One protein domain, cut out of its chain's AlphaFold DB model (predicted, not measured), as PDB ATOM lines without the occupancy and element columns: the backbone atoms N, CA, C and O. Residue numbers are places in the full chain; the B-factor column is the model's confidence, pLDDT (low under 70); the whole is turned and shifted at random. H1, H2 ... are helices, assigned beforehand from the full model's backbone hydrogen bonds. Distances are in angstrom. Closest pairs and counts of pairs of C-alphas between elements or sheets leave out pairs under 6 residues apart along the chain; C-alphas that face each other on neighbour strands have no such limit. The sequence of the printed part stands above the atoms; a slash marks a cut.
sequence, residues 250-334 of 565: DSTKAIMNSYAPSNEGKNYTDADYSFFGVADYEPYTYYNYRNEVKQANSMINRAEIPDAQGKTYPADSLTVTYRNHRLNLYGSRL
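This is residues 250 to 334 of the 565 residues of an uncharacterized protein of Ruminococcus sp. CAG:488 (UniProt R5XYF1). Three helices, H1, H2 and H3, stand side by side in a triangle as an up-and-down bundle, each running against the one before it, with H3 packed on both others. Two long loops, residues 260 to 282 and 305 to 316, lie at opposite ends of the bundle. The printed part has 85 residues, is all helix with no named strand, and is only just loose, close to compact: radius of gyration of the C-alphas 14.5 A, spans 41 by 29 by 20 A.

H1, residues 250 to 259, begins at C-alpha 250 (-21.459, -11.895, 45.105) and is 14.8 A long. H2, residues 283 to 304, measures 30.7 A. H3, residues 317 to 332, measures 22.4 A and ends at C-alpha 332 (-29.768, 0.077, 32.325).

H1 and H3 touch, closest at the C-alphas of Thr 252 and Asn 324, 5.6 A, the same way at a shallow tilt of 8 degrees. H1 and H2 are close but not clearly touching; the closest C-alphas, Met 256 and Val 293, are 7.0 A apart. H2 and H3 form a helical hairpin, touching closest at the C-alphas of Tyr 289 and Tyr 330, 4.9 A. Every O i to N i+4 pair is within hydrogen-bond range in H2 and H3, and 5 of 6 in H1.

The farthest C-alphas, Thr 269 and Gln 309, are 42.8 A apart. Both links are long; the printed part has no cut, and no printed residue is under 70 in pLDDT.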
ATOM      1  N   ASP A 250     -21.625 -13.241  44.544       84.62
ATOM      2  CA  ASP A 250     -21.459 -11.895  45.105       84.62
ATOM      3  C   ASP A 250     -21.583 -10.809  44.035       84.62
ATOM      4  O   ASP A 250     -22.184  -9.760  44.266       84.62
ATOM      5  N   SER A 251     -21.068 -11.077  42.833       87.25
ATOM      6  CA  SER A 251     -21.172 -10.156  41.701       87.25
ATOM      7  C   SER A 251     -22.624  -9.952  41.252       87.25
ATOM      8  O   SER A 251     -23.044  -8.820  41.013       87.25
ATOM      9  N   THR A 252     -23.415 -11.026  41.203       91.31
ATOM     10  CA  THR A 252     -24.845 -10.985  40.873       91.31
ATOM     11  C   THR A 252     -25.627 -10.221  41.935       91.31
ATOM     12  O   THR A 252     -26.374  -9.298  41.601       91.31
ATOM     13  N   LYS A 253     -25.393 -10.535  43.217       90.88
ATOM     14  CA  LYS A 253     -26.004  -9.841  44.362       90.88
ATOM     15  C   LYS A 253     -25.675  -8.346  44.359       90.88
ATOM     16  O   LYS A 253     -26.563  -7.521  44.557       90.88
ATOM     17  N   ALA A 254     -24.424  -7.983  44.067       91.38
ATOM     18  CA  ALA A 254     -23.995  -6.590  43.964       91.38
ATOM     19  C   ALA A 254     -24.708  -5.837  42.828       91.38
ATOM     20  O   ALA A 254     -25.161  -4.711  43.037       91.38
ATOM     21  N   ILE A 255     -24.864  -6.453  41.647       93.88
ATOM     22  CA  ILE A 255     -25.603  -5.844  40.528       93.88
ATOM     23  C   ILE A 255     -27.068  -5.632  40.914       93.88
ATOM     24  O   ILE A 255     -27.584  -4.533  40.728       93.88
ATOM     25  N   MET A 256     -27.735  -6.638  41.486       93.88
ATOM     26  CA  MET A 256     -29.129  -6.515  41.936       93.88
ATOM     27  C   MET A 256     -29.296  -5.376  42.952       93.88
ATOM     28  O   MET A 256     -30.121  -4.482  42.747       93.88
ATOM     29  N   ASN A 257     -28.441  -5.348  43.977       91.94
ATOM     30  CA  ASN A 257     -28.443  -4.310  45.007       91.94
ATOM     31  C   ASN A 257     -28.120  -2.909  44.461       91.94
ATOM     32  O   ASN A 257     -28.533  -1.925  45.065       91.94
ATOM     33  N   SER A 258     -27.413  -2.786  43.331       93.44
ATOM     34  CA  SER A 258     -27.120  -1.476  42.726       93.44
ATOM     35  C   SER A 258     -28.358  -0.775  42.152       93.44
ATOM     36  O   SER A 258     -28.404   0.454  42.118       93.44
ATOM     37  N   TYR A 259     -29.375  -1.539  41.733       90.12
ATOM     38  CA  TYR A 259     -30.625  -0.996  41.189       90.12
ATOM     39  C   TYR A 259     -31.728  -0.909  42.245       90.12
ATOM     40  O   TYR A 259     -32.449   0.092  42.291       90.12
ATOM     41  N   ALA A 260     -31.849  -1.939  43.088       87.06
ATOM     42  CA  ALA A 260     -32.844  -2.026  44.151       87.06
ATOM     43  C   ALA A 260     -32.192  -2.535  45.453       87.06
ATOM     44  O   ALA A 260     -32.238  -3.733  45.735       87.06
ATOM     45  N   PRO A 261     -31.560  -1.643  46.240       87.69
ATOM     46  CA  PRO A 261     -31.015  -2.000  47.548       87.69
ATOM     47  C   PRO A 261     -32.070  -2.593  48.491       87.69
ATOM     48  O   PRO A 261     -33.232  -2.185  48.452       87.69
ATOM     49  N   SER A 262     -31.642  -3.499  49.376       82.31
ATOM     50  CA  SER A 262     -32.494  -4.033  50.446       82.31
ATOM     51  C   SER A 262     -32.907  -2.943  51.445       82.31
ATOM     52  O   SER A 262     -32.108  -2.066  51.809       82.31
ATOM     53  N   ASN A 263     -34.155  -3.045  51.904       87.44
ATOM     54  CA  ASN A 263     -34.740  -2.231  52.970       87.44
ATOM     55  C   ASN A 263     -34.821  -2.971  54.310       87.44
ATOM     56  O   ASN A 263     -35.449  -2.478  55.242       87.44
ATOM     57  N   GLU A 264     -34.211  -4.152  54.415       81.75
ATOM     58  CA  GLU A 264     -34.185  -4.919  55.657       81.75
ATOM     59  C   GLU A 264     -33.628  -4.071  56.813       81.75
ATOM     60  O   GLU A 264     -32.547  -3.487  56.712       81.75
ATOM     61  N   GLY A 265     -34.403  -3.964  57.897       84.44
ATOM     62  CA  GLY A 265     -34.054  -3.178  59.081       84.44
ATOM     63  C   GLY A 265     -34.146  -1.653  58.928       84.44
ATOM     64  O   GLY A 265     -33.733  -0.950  59.848       84.44
ATOM     65  N   LYS A 266     -34.674  -1.132  57.810       88.31
ATOM     66  CA  LYS A 266     -34.808   0.313  57.559       88.31
ATOM     67  C   LYS A 266     -36.247   0.792  57.702       88.31
ATOM     68  O   LYS A 266     -37.184   0.131  57.258       88.31
ATOM     69  N   ASN A 267     -36.416   1.994  58.236       90.12
ATOM     70  CA  ASN A 267     -37.688   2.705  58.254       90.12
ATOM     71  C   ASN A 267     -37.866   3.513  56.967       90.12
ATOM     72  O   ASN A 267     -36.902   4.021  56.401       90.12
ATOM     73  N   TYR A 268     -39.111   3.716  56.532       90.75
ATOM     74  CA  TYR A 268     -39.423   4.490  55.319       90.75
ATOM     75  C   TYR A 268     -38.937   5.953  55.376       90.75
ATOM     76  O   TYR A 268     -38.842   6.626  54.352       90.75
ATOM     77  N   THR A 269     -38.636   6.466  56.568       91.25
ATOM     78  CA  THR A 269     -38.077   7.806  56.773       91.25
ATOM     79  C   THR A 269     -36.557   7.863  56.661       91.25
ATOM     80  O   THR A 269     -36.002   8.962  56.612       91.25
ATOM     81  N   ASP A 270     -35.879   6.715  56.647       91.62
ATOM     82  CA  ASP A 270     -34.423   6.655  56.641       91.62
ATOM     83  C   ASP A 270     -33.871   7.134  55.293       91.62
ATOM     84  O   ASP A 270     -34.417   6.859  54.221       91.62
ATOM     85  N   ALA A 271     -32.770   7.887  55.339       88.31
ATOM     86  CA  ALA A 271     -32.203   8.525  54.149       88.31
ATOM     87  C   ALA A 271     -31.699   7.513  53.103       88.31
ATOM     88  O   ALA A 271     -31.631   7.839  51.919       88.31
ATOM     89  N   ASP A 272     -31.347   6.302  53.538       87.81
ATOM     90  CA  ASP A 272     -30.869   5.193  52.717       87.81
ATOM     91  C   ASP A 272     -31.950   4.128  52.446       87.81
ATOM     92  O   ASP A 272     -31.629   3.042  51.944       87.81
ATOM     93  N   TYR A 273     -33.220   4.423  52.750       91.56
ATOM     94  CA  TYR A 273     -34.351   3.602  52.327       91.56
ATOM     95  C   TYR A 273     -34.500   3.656  50.799       91.56
ATOM     96  O   TYR A 273     -34.585   4.721  50.178       91.56
ATOM     97  N   SER A 274     -34.536   2.485  50.174       91.88
ATOM     98  CA  SER A 274     -34.660   2.317  48.733       91.88
ATOM     99  C   SER A 274     -36.126   2.279  48.316       91.88
ATOM    100  O   SER A 274     -36.841   1.304  48.538       91.88
ATOM    101  N   PHE A 275     -36.582   3.334  47.652       91.88
ATOM    102  CA  PHE A 275     -37.885   3.336  46.991       91.88
ATOM    103  C   PHE A 275     -37.716   2.774  45.583       91.88
ATOM    104  O   PHE A 275     -37.110   3.428  44.744       91.88
ATOM    105  N   PHE A 276     -38.212   1.572  45.302       91.19
ATOM    106  CA  PHE A 276     -38.116   0.965  43.972       91.19
ATOM    107  C   PHE A 276     -39.366   0.137  43.682       91.19
ATOM    108  O   PHE A 276     -39.539  -0.946  44.235       91.19
ATOM    109  N   GLY A 277     -40.228   0.628  42.796       88.81
ATOM    110  CA  GLY A 277     -41.487  -0.029  42.451       88.81
ATOM    111  C   GLY A 277     -41.903   0.207  41.003       88.81
ATOM    112  O   GLY A 277     -41.330   1.037  40.300       88.81
ATOM    113  N   VAL A 278     -42.926  -0.522  40.549       91.00
ATOM    114  CA  VAL A 278     -43.454  -0.411  39.175       91.00
ATOM    115  C   VAL A 278     -43.933   1.008  38.844       91.00
ATOM    116  O   VAL A 278     -43.800   1.454  37.708       91.00
ATOM    117  N   ALA A 279     -44.419   1.748  39.846       90.31
ATOM    118  CA  ALA A 279     -44.883   3.125  39.694       90.31
ATOM    119  C   ALA A 279     -43.767   4.099  39.267       90.31
ATOM    120  O   ALA A 279     -44.056   5.145  38.691       90.31
ATOM    121  N   ASP A 280     -42.499   3.760  39.523       93.44
ATOM    122  CA  ASP A 280     -41.349   4.612  39.207       93.44
ATOM    123  C   ASP A 280     -40.947   4.567  37.726       93.44
ATOM    124  O   ASP A 280     -40.179   5.421  37.276       93.44
ATOM    125  N   TYR A 281     -41.425   3.572  36.973       93.81
ATOM    126  CA  TYR A 281     -40.893   3.228  35.656       93.81
ATOM    127  C   TYR A 281     -41.987   2.944  34.617       93.81
ATOM    128  O   TYR A 281     -43.166   2.759  34.928       93.81
ATOM    129  N   GLU A 282     -41.594   2.876  33.346       93.69
ATOM    130  CA  GLU A 282     -42.440   2.280  32.314       93.69
ATOM    131  C   GLU A 282     -42.645   0.784  32.586       93.69
ATOM    132  O   GLU A 282     -41.641   0.060  32.681       93.69
ATOM    133  N   PRO A 283     -43.903   0.290  32.685       87.56
ATOM    134  CA  PRO A 283     -44.192  -1.044  33.202       87.56
ATOM    135  C   PRO A 283     -43.432  -2.139  32.462       87.56
ATOM    136  O   PRO A 283     -42.824  -3.001  33.086       87.56
ATOM    137  N   TYR A 284     -43.371  -2.064  31.131       84.44
ATOM    138  CA  TYR A 284     -42.675  -3.069  30.329       84.44
ATOM    139  C   TYR A 284     -41.165  -3.124  30.624       84.44
ATOM    140  O   TYR A 284     -40.583  -4.207  30.642       84.44
ATOM    141  N   THR A 285     -40.508  -1.989  30.899       90.44
ATOM    142  CA  THR A 285     -39.077  -1.977  31.262       90.44
ATOM    143  C   THR A 285     -38.847  -2.543  32.660       90.44
ATOM    144  O   THR A 285     -37.912  -3.319  32.860       90.44
ATOM    145  N   TYR A 286     -39.745  -2.225  33.598       92.56
ATOM    146  CA  TYR A 286     -39.716  -2.740  34.963       92.56
ATOM    147  C   TYR A 286     -39.924  -4.255  35.007       92.56
ATOM    148  O   TYR A 286     -39.115  -4.961  35.607       92.56
ATOM    149  N   TYR A 287     -40.958  -4.774  34.339       90.88
ATOM    150  CA  TYR A 287     -41.254  -6.207  34.331       90.88
ATOM    151  C   TYR A 287     -40.152  -7.022  33.659       90.88
ATOM    152  O   TYR A 287     -39.778  -8.075  34.173       90.88
ATOM    153  N   ASN A 288     -39.556  -6.509  32.581       91.31
ATOM    154  CA  ASN A 288     -38.410  -7.164  31.961       91.31
ATOM    155  C   ASN A 288     -37.218  -7.265  32.928       91.31
ATOM    156  O   ASN A 288     -36.632  -8.336  33.069       91.31
ATOM    157  N   TYR A 289     -36.881  -6.183  33.640       94.38
ATOM    158  CA  TYR A 289     -35.834  -6.220  34.665       94.38
ATOM    159  C   TYR A 289     -36.189  -7.166  35.825       94.38
ATOM    160  O   TYR A 289     -35.356  -7.967  36.248       94.38
ATOM    161  N   ARG A 290     -37.437  -7.135  36.311       94.44
ATOM    162  CA  ARG A 290     -37.906  -8.022  37.388       94.44
ATOM    163  C   ARG A 290     -37.865  -9.493  36.999       94.44
ATOM    164  O   ARG A 290     -37.538 -10.313  37.853       94.44
ATOM    165  N   ASN A 291     -38.123  -9.830  35.737       92.94
ATOM    166  CA  ASN A 291     -37.954 -11.191  35.245       92.94
ATOM    167  C   ASN A 291     -36.492 -11.652  35.375       92.94
ATOM    168  O   ASN A 291     -36.236 -12.730  35.904       92.94
ATOM    169  N   GLU A 292     -35.520 -10.818  34.996       95.06
ATOM    170  CA  GLU A 292     -34.099 -11.157  35.174       95.06
ATOM    171  C   GLU A 292     -33.709 -11.286  36.655       95.06
ATOM    172  O   GLU A 292     -32.959 -12.194  37.014       95.06
ATOM    173  N   VAL A 293     -34.261 -10.441  37.534       92.81
ATOM    174  CA  VAL A 293     -34.084 -10.563  38.994       92.81
ATOM    175  C   VAL A 293     -34.670 -11.877  39.524       92.81
ATOM    176  O   VAL A 293     -34.023 -12.542  40.329       92.81
ATOM    177  N   LYS A 294     -35.854 -12.297  39.054       93.12
ATOM    178  CA  LYS A 294     -36.468 -13.589  39.423       93.12
ATOM    179  C   LYS A 294     -35.571 -14.760  39.012       93.12
ATOM    180  O   LYS A 294     -35.331 -15.660  39.813       93.12
ATOM    181  N   GLN A 295     -35.024 -14.717  37.799       91.88
ATOM    182  CA  GLN A 295     -34.095 -15.736  37.302       91.88
ATOM    183  C   GLN A 295     -32.778 -15.762  38.098       91.88
ATOM    184  O   GLN A 295     -32.252 -16.837  38.390       91.88
ATOM    185  N   ALA A 296     -32.251 -14.597  38.483       92.75
ATOM    186  CA  ALA A 296     -31.061 -14.496  39.324       92.75
ATOM    187  C   ALA A 296     -31.304 -15.032  40.745       92.75
ATOM    188  O   ALA A 296     -30.496 -15.810  41.241       92.75
ATOM    189  N   ASN A 297     -32.440 -14.695  41.365       90.25
ATOM    190  CA  ASN A 297     -32.829 -15.231  42.672       90.25
ATOM    191  C   ASN A 297     -33.022 -16.748  42.637       90.25
ATOM    192  O   ASN A 297     -32.550 -17.433  43.533       90.25
ATOM    193  N   SER A 298     -33.649 -17.291  41.590       88.06
ATOM    194  CA  SER A 298     -33.772 -18.744  41.421       88.06
ATOM    195  C   SER A 298     -32.397 -19.424  41.374       88.06
ATOM    196  O   SER A 298     -32.176 -20.416  42.065       88.06
ATOM    197  N   MET A 299     -31.446 -18.852  40.628       90.25
ATOM    198  CA  MET A 299     -30.065 -19.341  40.574       90.25
ATOM    199  C   MET A 299     -29.361 -19.266  41.938       90.25
ATOM    200  O   MET A 299     -28.713 -20.232  42.329       90.25
ATOM    201  N   ILE A 300     -29.482 -18.139  42.650       87.88
ATOM    202  CA  ILE A 300     -28.876 -17.936  43.976       87.88
ATOM    203  C   ILE A 300     -29.467 -18.922  44.987       87.88
ATOM    204  O   ILE A 300     -28.716 -19.632  45.650       87.88
ATOM    205  N   ASN A 301     -30.794 -19.030  45.055       87.06
ATOM    206  CA  ASN A 301     -31.484 -19.924  45.983       87.06
ATOM    207  C   ASN A 301     -31.076 -21.377  45.755       87.06
ATOM    208  O   ASN A 301     -30.741 -22.068  46.704       87.06
ATOM    209  N   ARG A 302     -31.009 -21.826  44.499       84.75
ATOM    210  CA  ARG A 302     -30.576 -23.191  44.172       84.75
ATOM    211  C   ARG A 302     -29.127 -23.484  44.603       84.75
ATOM    212  O   ARG A 302     -28.780 -24.633  44.864       84.75
ATOM    213  N   ALA A 303     -28.281 -22.456  44.644       83.81
ATOM    214  CA  ALA A 303     -26.877 -22.575  45.016       83.81
ATOM    215  C   ALA A 303     -26.631 -22.457  46.532       83.81
ATOM    216  O   ALA A 303     -25.687 -23.066  47.032       83.81
ATOM    217  N   GLU A 304     -27.451 -21.691  47.256       83.88
ATOM    218  CA  GLU A 304     -27.236 -21.378  48.678       83.88
ATOM    219  C   GLU A 304     -28.202 -22.096  49.627       83.88
ATOM    220  O   GLU A 304     -27.859 -22.314  50.788       83.88
ATOM    221  N   ILE A 305     -29.384 -22.481  49.147       81.25
ATOM    222  CA  ILE A 305     -30.422 -23.149  49.933       81.25
ATOM    223  C   ILE A 305     -30.404 -24.642  49.576       81.25
ATOM    224  O   ILE A 305     -30.638 -24.989  48.415       81.25
ATOM    225  N   PRO A 306     -30.110 -25.537  50.537       81.56
ATOM    226  CA  PRO A 306     -30.181 -26.976  50.311       81.56
ATOM    227  C   PRO A 306     -31.604 -27.432  49.971       81.56
ATOM    228  O   PRO A 306     -32.571 -26.939  50.553       81.56
ATOM    229  N   ASP A 307     -31.726 -28.398  49.063       80.00
ATOM    230  CA  ASP A 307     -32.987 -29.085  48.785       80.00
ATOM    231  C   ASP A 307     -33.406 -30.026  49.936       80.00
ATOM    232  O   ASP A 307     -32.730 -30.148  50.963       80.00
ATOM    233  N   ALA A 308     -34.523 -30.737  49.758       79.94
ATOM    234  CA  ALA A 308     -35.039 -31.694  50.740       79.94
ATOM    235  C   ALA A 308     -34.072 -32.860  51.043       79.94
ATOM    236  O   ALA A 308     -34.219 -33.540  52.058       79.94
ATOM    237  N   GLN A 309     -33.075 -33.097  50.187       81.69
ATOM    238  CA  GLN A 309     -32.025 -34.100  50.362       81.69
ATOM    239  C   GLN A 309     -30.719 -33.489  50.905       81.69
ATOM    240  O   GLN A 309     -29.713 -34.191  51.026       81.69
ATOM    241  N   GLY A 310     -30.723 -32.200  51.265       79.12
ATOM    242  CA  GLY A 310     -29.563 -31.475  51.780       79.12
ATOM    243  C   GLY A 310     -28.539 -31.109  50.705       79.12
ATOM    244  O   GLY A 310     -27.399 -30.776  51.039       79.12
ATOM    245  N   LYS A 311     -28.910 -31.180  49.423       73.38
ATOM    246  CA  LYS A 311     -28.023 -30.900  48.297       73.38
ATOM    247  C   LYS A 311     -28.198 -29.464  47.811       73.38
ATOM    248  O   LYS A 311     -29.308 -28.974  47.639       73.38
ATOM    249  N   THR A 312     -27.078 -28.794  47.557       75.62
ATOM    250  CA  THR A 312     -27.033 -27.511  46.849       75.62
ATOM    251  C   THR A 312     -26.531 -27.716  45.424       75.62
ATOM    252  O   THR A 312     -25.829 -28.690  45.128       75.62
ATOM    253  N   TYR A 313     -26.887 -26.797  44.530       77.56
ATOM    254  CA  TYR A 313     -26.488 -26.843  43.125       77.56
ATOM    255  C   TYR A 313     -25.787 -25.536  42.758       77.56
ATOM    256  O   TYR A 313     -26.463 -24.567  42.377       77.56
ATOM    257  N   PRO A 314     -24.447 -25.491  42.888       78.88
ATOM    258  CA  PRO A 314     -23.656 -24.324  42.540       78.88
ATOM    259  C   PRO A 314     -24.007 -23.801  41.144       78.88
ATOM    260  O   PRO A 314     -24.293 -24.557  40.217       78.88
ATOM    261  N   ALA A 315     -24.027 -22.480  40.992       80.62
ATOM    262  CA  ALA A 315     -24.168 -21.871  39.679       80.62
ATOM    263  C   ALA A 315     -22.797 -21.792  39.020       80.62
ATOM    264  O   ALA A 315     -21.854 -21.273  39.616       80.62
ATOM    265  N   ASP A 316     -22.688 -22.262  37.788       74.31
ATOM    266  CA  ASP A 316     -21.425 -22.236  37.079       74.31
ATOM    267  C   ASP A 316     -21.045 -20.823  36.584       74.31
ATOM    268  O   ASP A 316     -21.885 -19.927  36.450       74.31
ATOM    269  N   SER A 317     -19.758 -20.612  36.290       75.31
ATOM    270  CA  SER A 317     -19.205 -19.290  35.955       75.31
ATOM    271  C   SER A 317     -19.849 -18.644  34.719       75.31
ATOM    272  O   SER A 317     -20.055 -17.425  34.681       75.31
ATOM    273  N   LEU A 318     -20.204 -19.443  33.707       74.56
ATOM    274  CA  LEU A 318     -20.829 -18.929  32.492       74.56
ATOM    275  C   LEU A 318     -22.275 -18.516  32.761       74.56
ATOM    276  O   LEU A 318     -22.678 -17.428  32.344       74.56
ATOM    277  N   THR A 319     -23.028 -19.338  33.497       81.19
ATOM    278  CA  THR A 319     -24.386 -18.983  33.927       81.19
ATOM    279  C   THR A 319     -24.375 -17.687  34.736       81.19
ATOM    280  O   THR A 319     -25.132 -16.769  34.417       81.19
ATOM    281  N   VAL A 320     -23.466 -17.548  35.709       84.50
ATOM    282  CA  VAL A 320     -23.305 -16.306  36.489       84.50
ATOM    283  C   VAL A 320     -22.974 -15.117  35.582       84.50
ATOM    284  O   VAL A 320     -23.617 -14.071  35.671       84.50
ATOM    285  N   THR A 321     -22.029 -15.271  34.650       84.44
ATOM    286  CA  THR A 321     -21.641 -14.201  33.713       84.44
ATOM    287  C   THR A 321     -22.810 -13.767  32.826       84.44
ATOM    288  O   THR A 321     -23.061 -12.570  32.664       84.44
ATOM    289  N   TYR A 322     -23.567 -14.722  32.283       85.88
ATOM    290  CA  TYR A 322     -24.748 -14.442  31.474       85.88
ATOM    291  C   TYR A 322     -25.833 -13.727  32.286       85.88
ATOM    292  O   TYR A 322     -26.383 -12.724  31.828       85.88
ATOM    293  N   ARG A 323     -26.108 -14.183  33.515       91.12
ATOM    294  CA  ARG A 323     -27.074 -13.534  34.414       91.12
ATOM    295  C   ARG A 323     -26.659 -12.108  34.751       91.12
ATOM    296  O   ARG A 323     -27.476 -11.201  34.628       91.12
ATOM    297  N   ASN A 324     -25.386 -11.885  35.065       91.50
ATOM    298  CA  ASN A 324     -24.840 -10.550  35.304       91.50
ATOM    299  C   ASN A 324     -24.983  -9.640  34.079       91.50
ATOM    300  O   ASN A 324     -25.351  -8.472  34.212       91.50
ATOM    301  N   HIS A 325     -24.720 -10.162  32.880       90.88
ATOM    302  CA  HIS A 325     -24.918  -9.417  31.640       90.88
ATOM    303  C   HIS A 325     -26.386  -9.011  31.457       90.88
ATOM    304  O   HIS A 325     -26.670  -7.837  31.213       90.88
ATOM    305  N   ARG A 326     -27.322  -9.952  31.625       94.00
ATOM    306  CA  ARG A 326     -28.762  -9.691  31.499       94.00
ATOM    307  C   ARG A 326     -29.246  -8.676  32.532       94.00
ATOM    308  O   ARG A 326     -29.883  -7.697  32.158       94.00
ATOM    309  N   LEU A 327     -28.883  -8.838  33.802       95.25
ATOM    310  CA  LEU A 327     -29.239  -7.881  34.852       95.25
ATOM    311  C   LEU A 327     -28.763  -6.460  34.523       95.25
ATOM    312  O   LEU A 327     -29.543  -5.520  34.642       95.25
ATOM    313  N   ASN A 328     -27.524  -6.297  34.052       93.69
ATOM    314  CA  ASN A 328     -27.008  -4.989  33.637       93.69
ATOM    315  C   ASN A 328     -27.736  -4.427  32.409       93.69
ATOM    316  O   ASN A 328     -28.071  -3.242  32.373       93.69
ATOM    317  N   LEU A 329     -28.010  -5.267  31.410       92.81
ATOM    318  CA  LEU A 329     -28.721  -4.859  30.202       92.81
ATOM    319  C   LEU A 329     -30.129  -4.347  30.520       92.81
ATOM    320  O   LEU A 329     -30.511  -3.275  30.064       92.81
ATOM    321  N   TYR A 330     -30.907  -5.093  31.302       94.69
ATOM    322  CA  TYR A 330     -32.281  -4.696  31.613       94.69
ATOM    323  C   TYR A 330     -32.353  -3.620  32.691       94.69
ATOM    324  O   TYR A 330     -33.208  -2.744  32.598       94.69
ATOM    325  N   GLY A 331     -31.432  -3.623  33.658       94.38
ATOM    326  CA  GLY A 331     -31.336  -2.562  34.657       94.38
ATOM    327  C   GLY A 331     -31.024  -1.205  34.022       94.38
ATOM    328  O   GLY A 331     -31.686  -0.214  34.321       94.38
ATOM    329  N   SER A 332     -30.092  -1.156  33.063       94.19
ATOM    330  CA  SER A 332     -29.768   0.077  32.325       94.19
ATOM    331  C   SER A 332     -30.870   0.549  31.365       94.19
ATOM    332  O   SER A 332     -30.861   1.705  30.945       94.19
ATOM    333  N   ARG A 333     -31.841  -0.315  31.034       95.31
ATOM    334  CA  ARG A 333     -33.000  -0.010  30.173       95.31
ATOM    335  C   ARG A 333     -34.236   0.457  30.939       95.31
ATOM    336  O   ARG A 333     -35.268   0.698  30.314       95.31
ATOM    337  N   LEU A 334     -34.161   0.574  32.264       95.12
ATOM    338  CA  LEU A 334     -35.255   1.102  33.072       95.12
ATOM    339  C   LEU A 334     -35.560   2.548  32.664       95.12
ATOM    340  O   LEU A 334     -34.729   3.443  32.823       95.12
TER     341      LEU A 334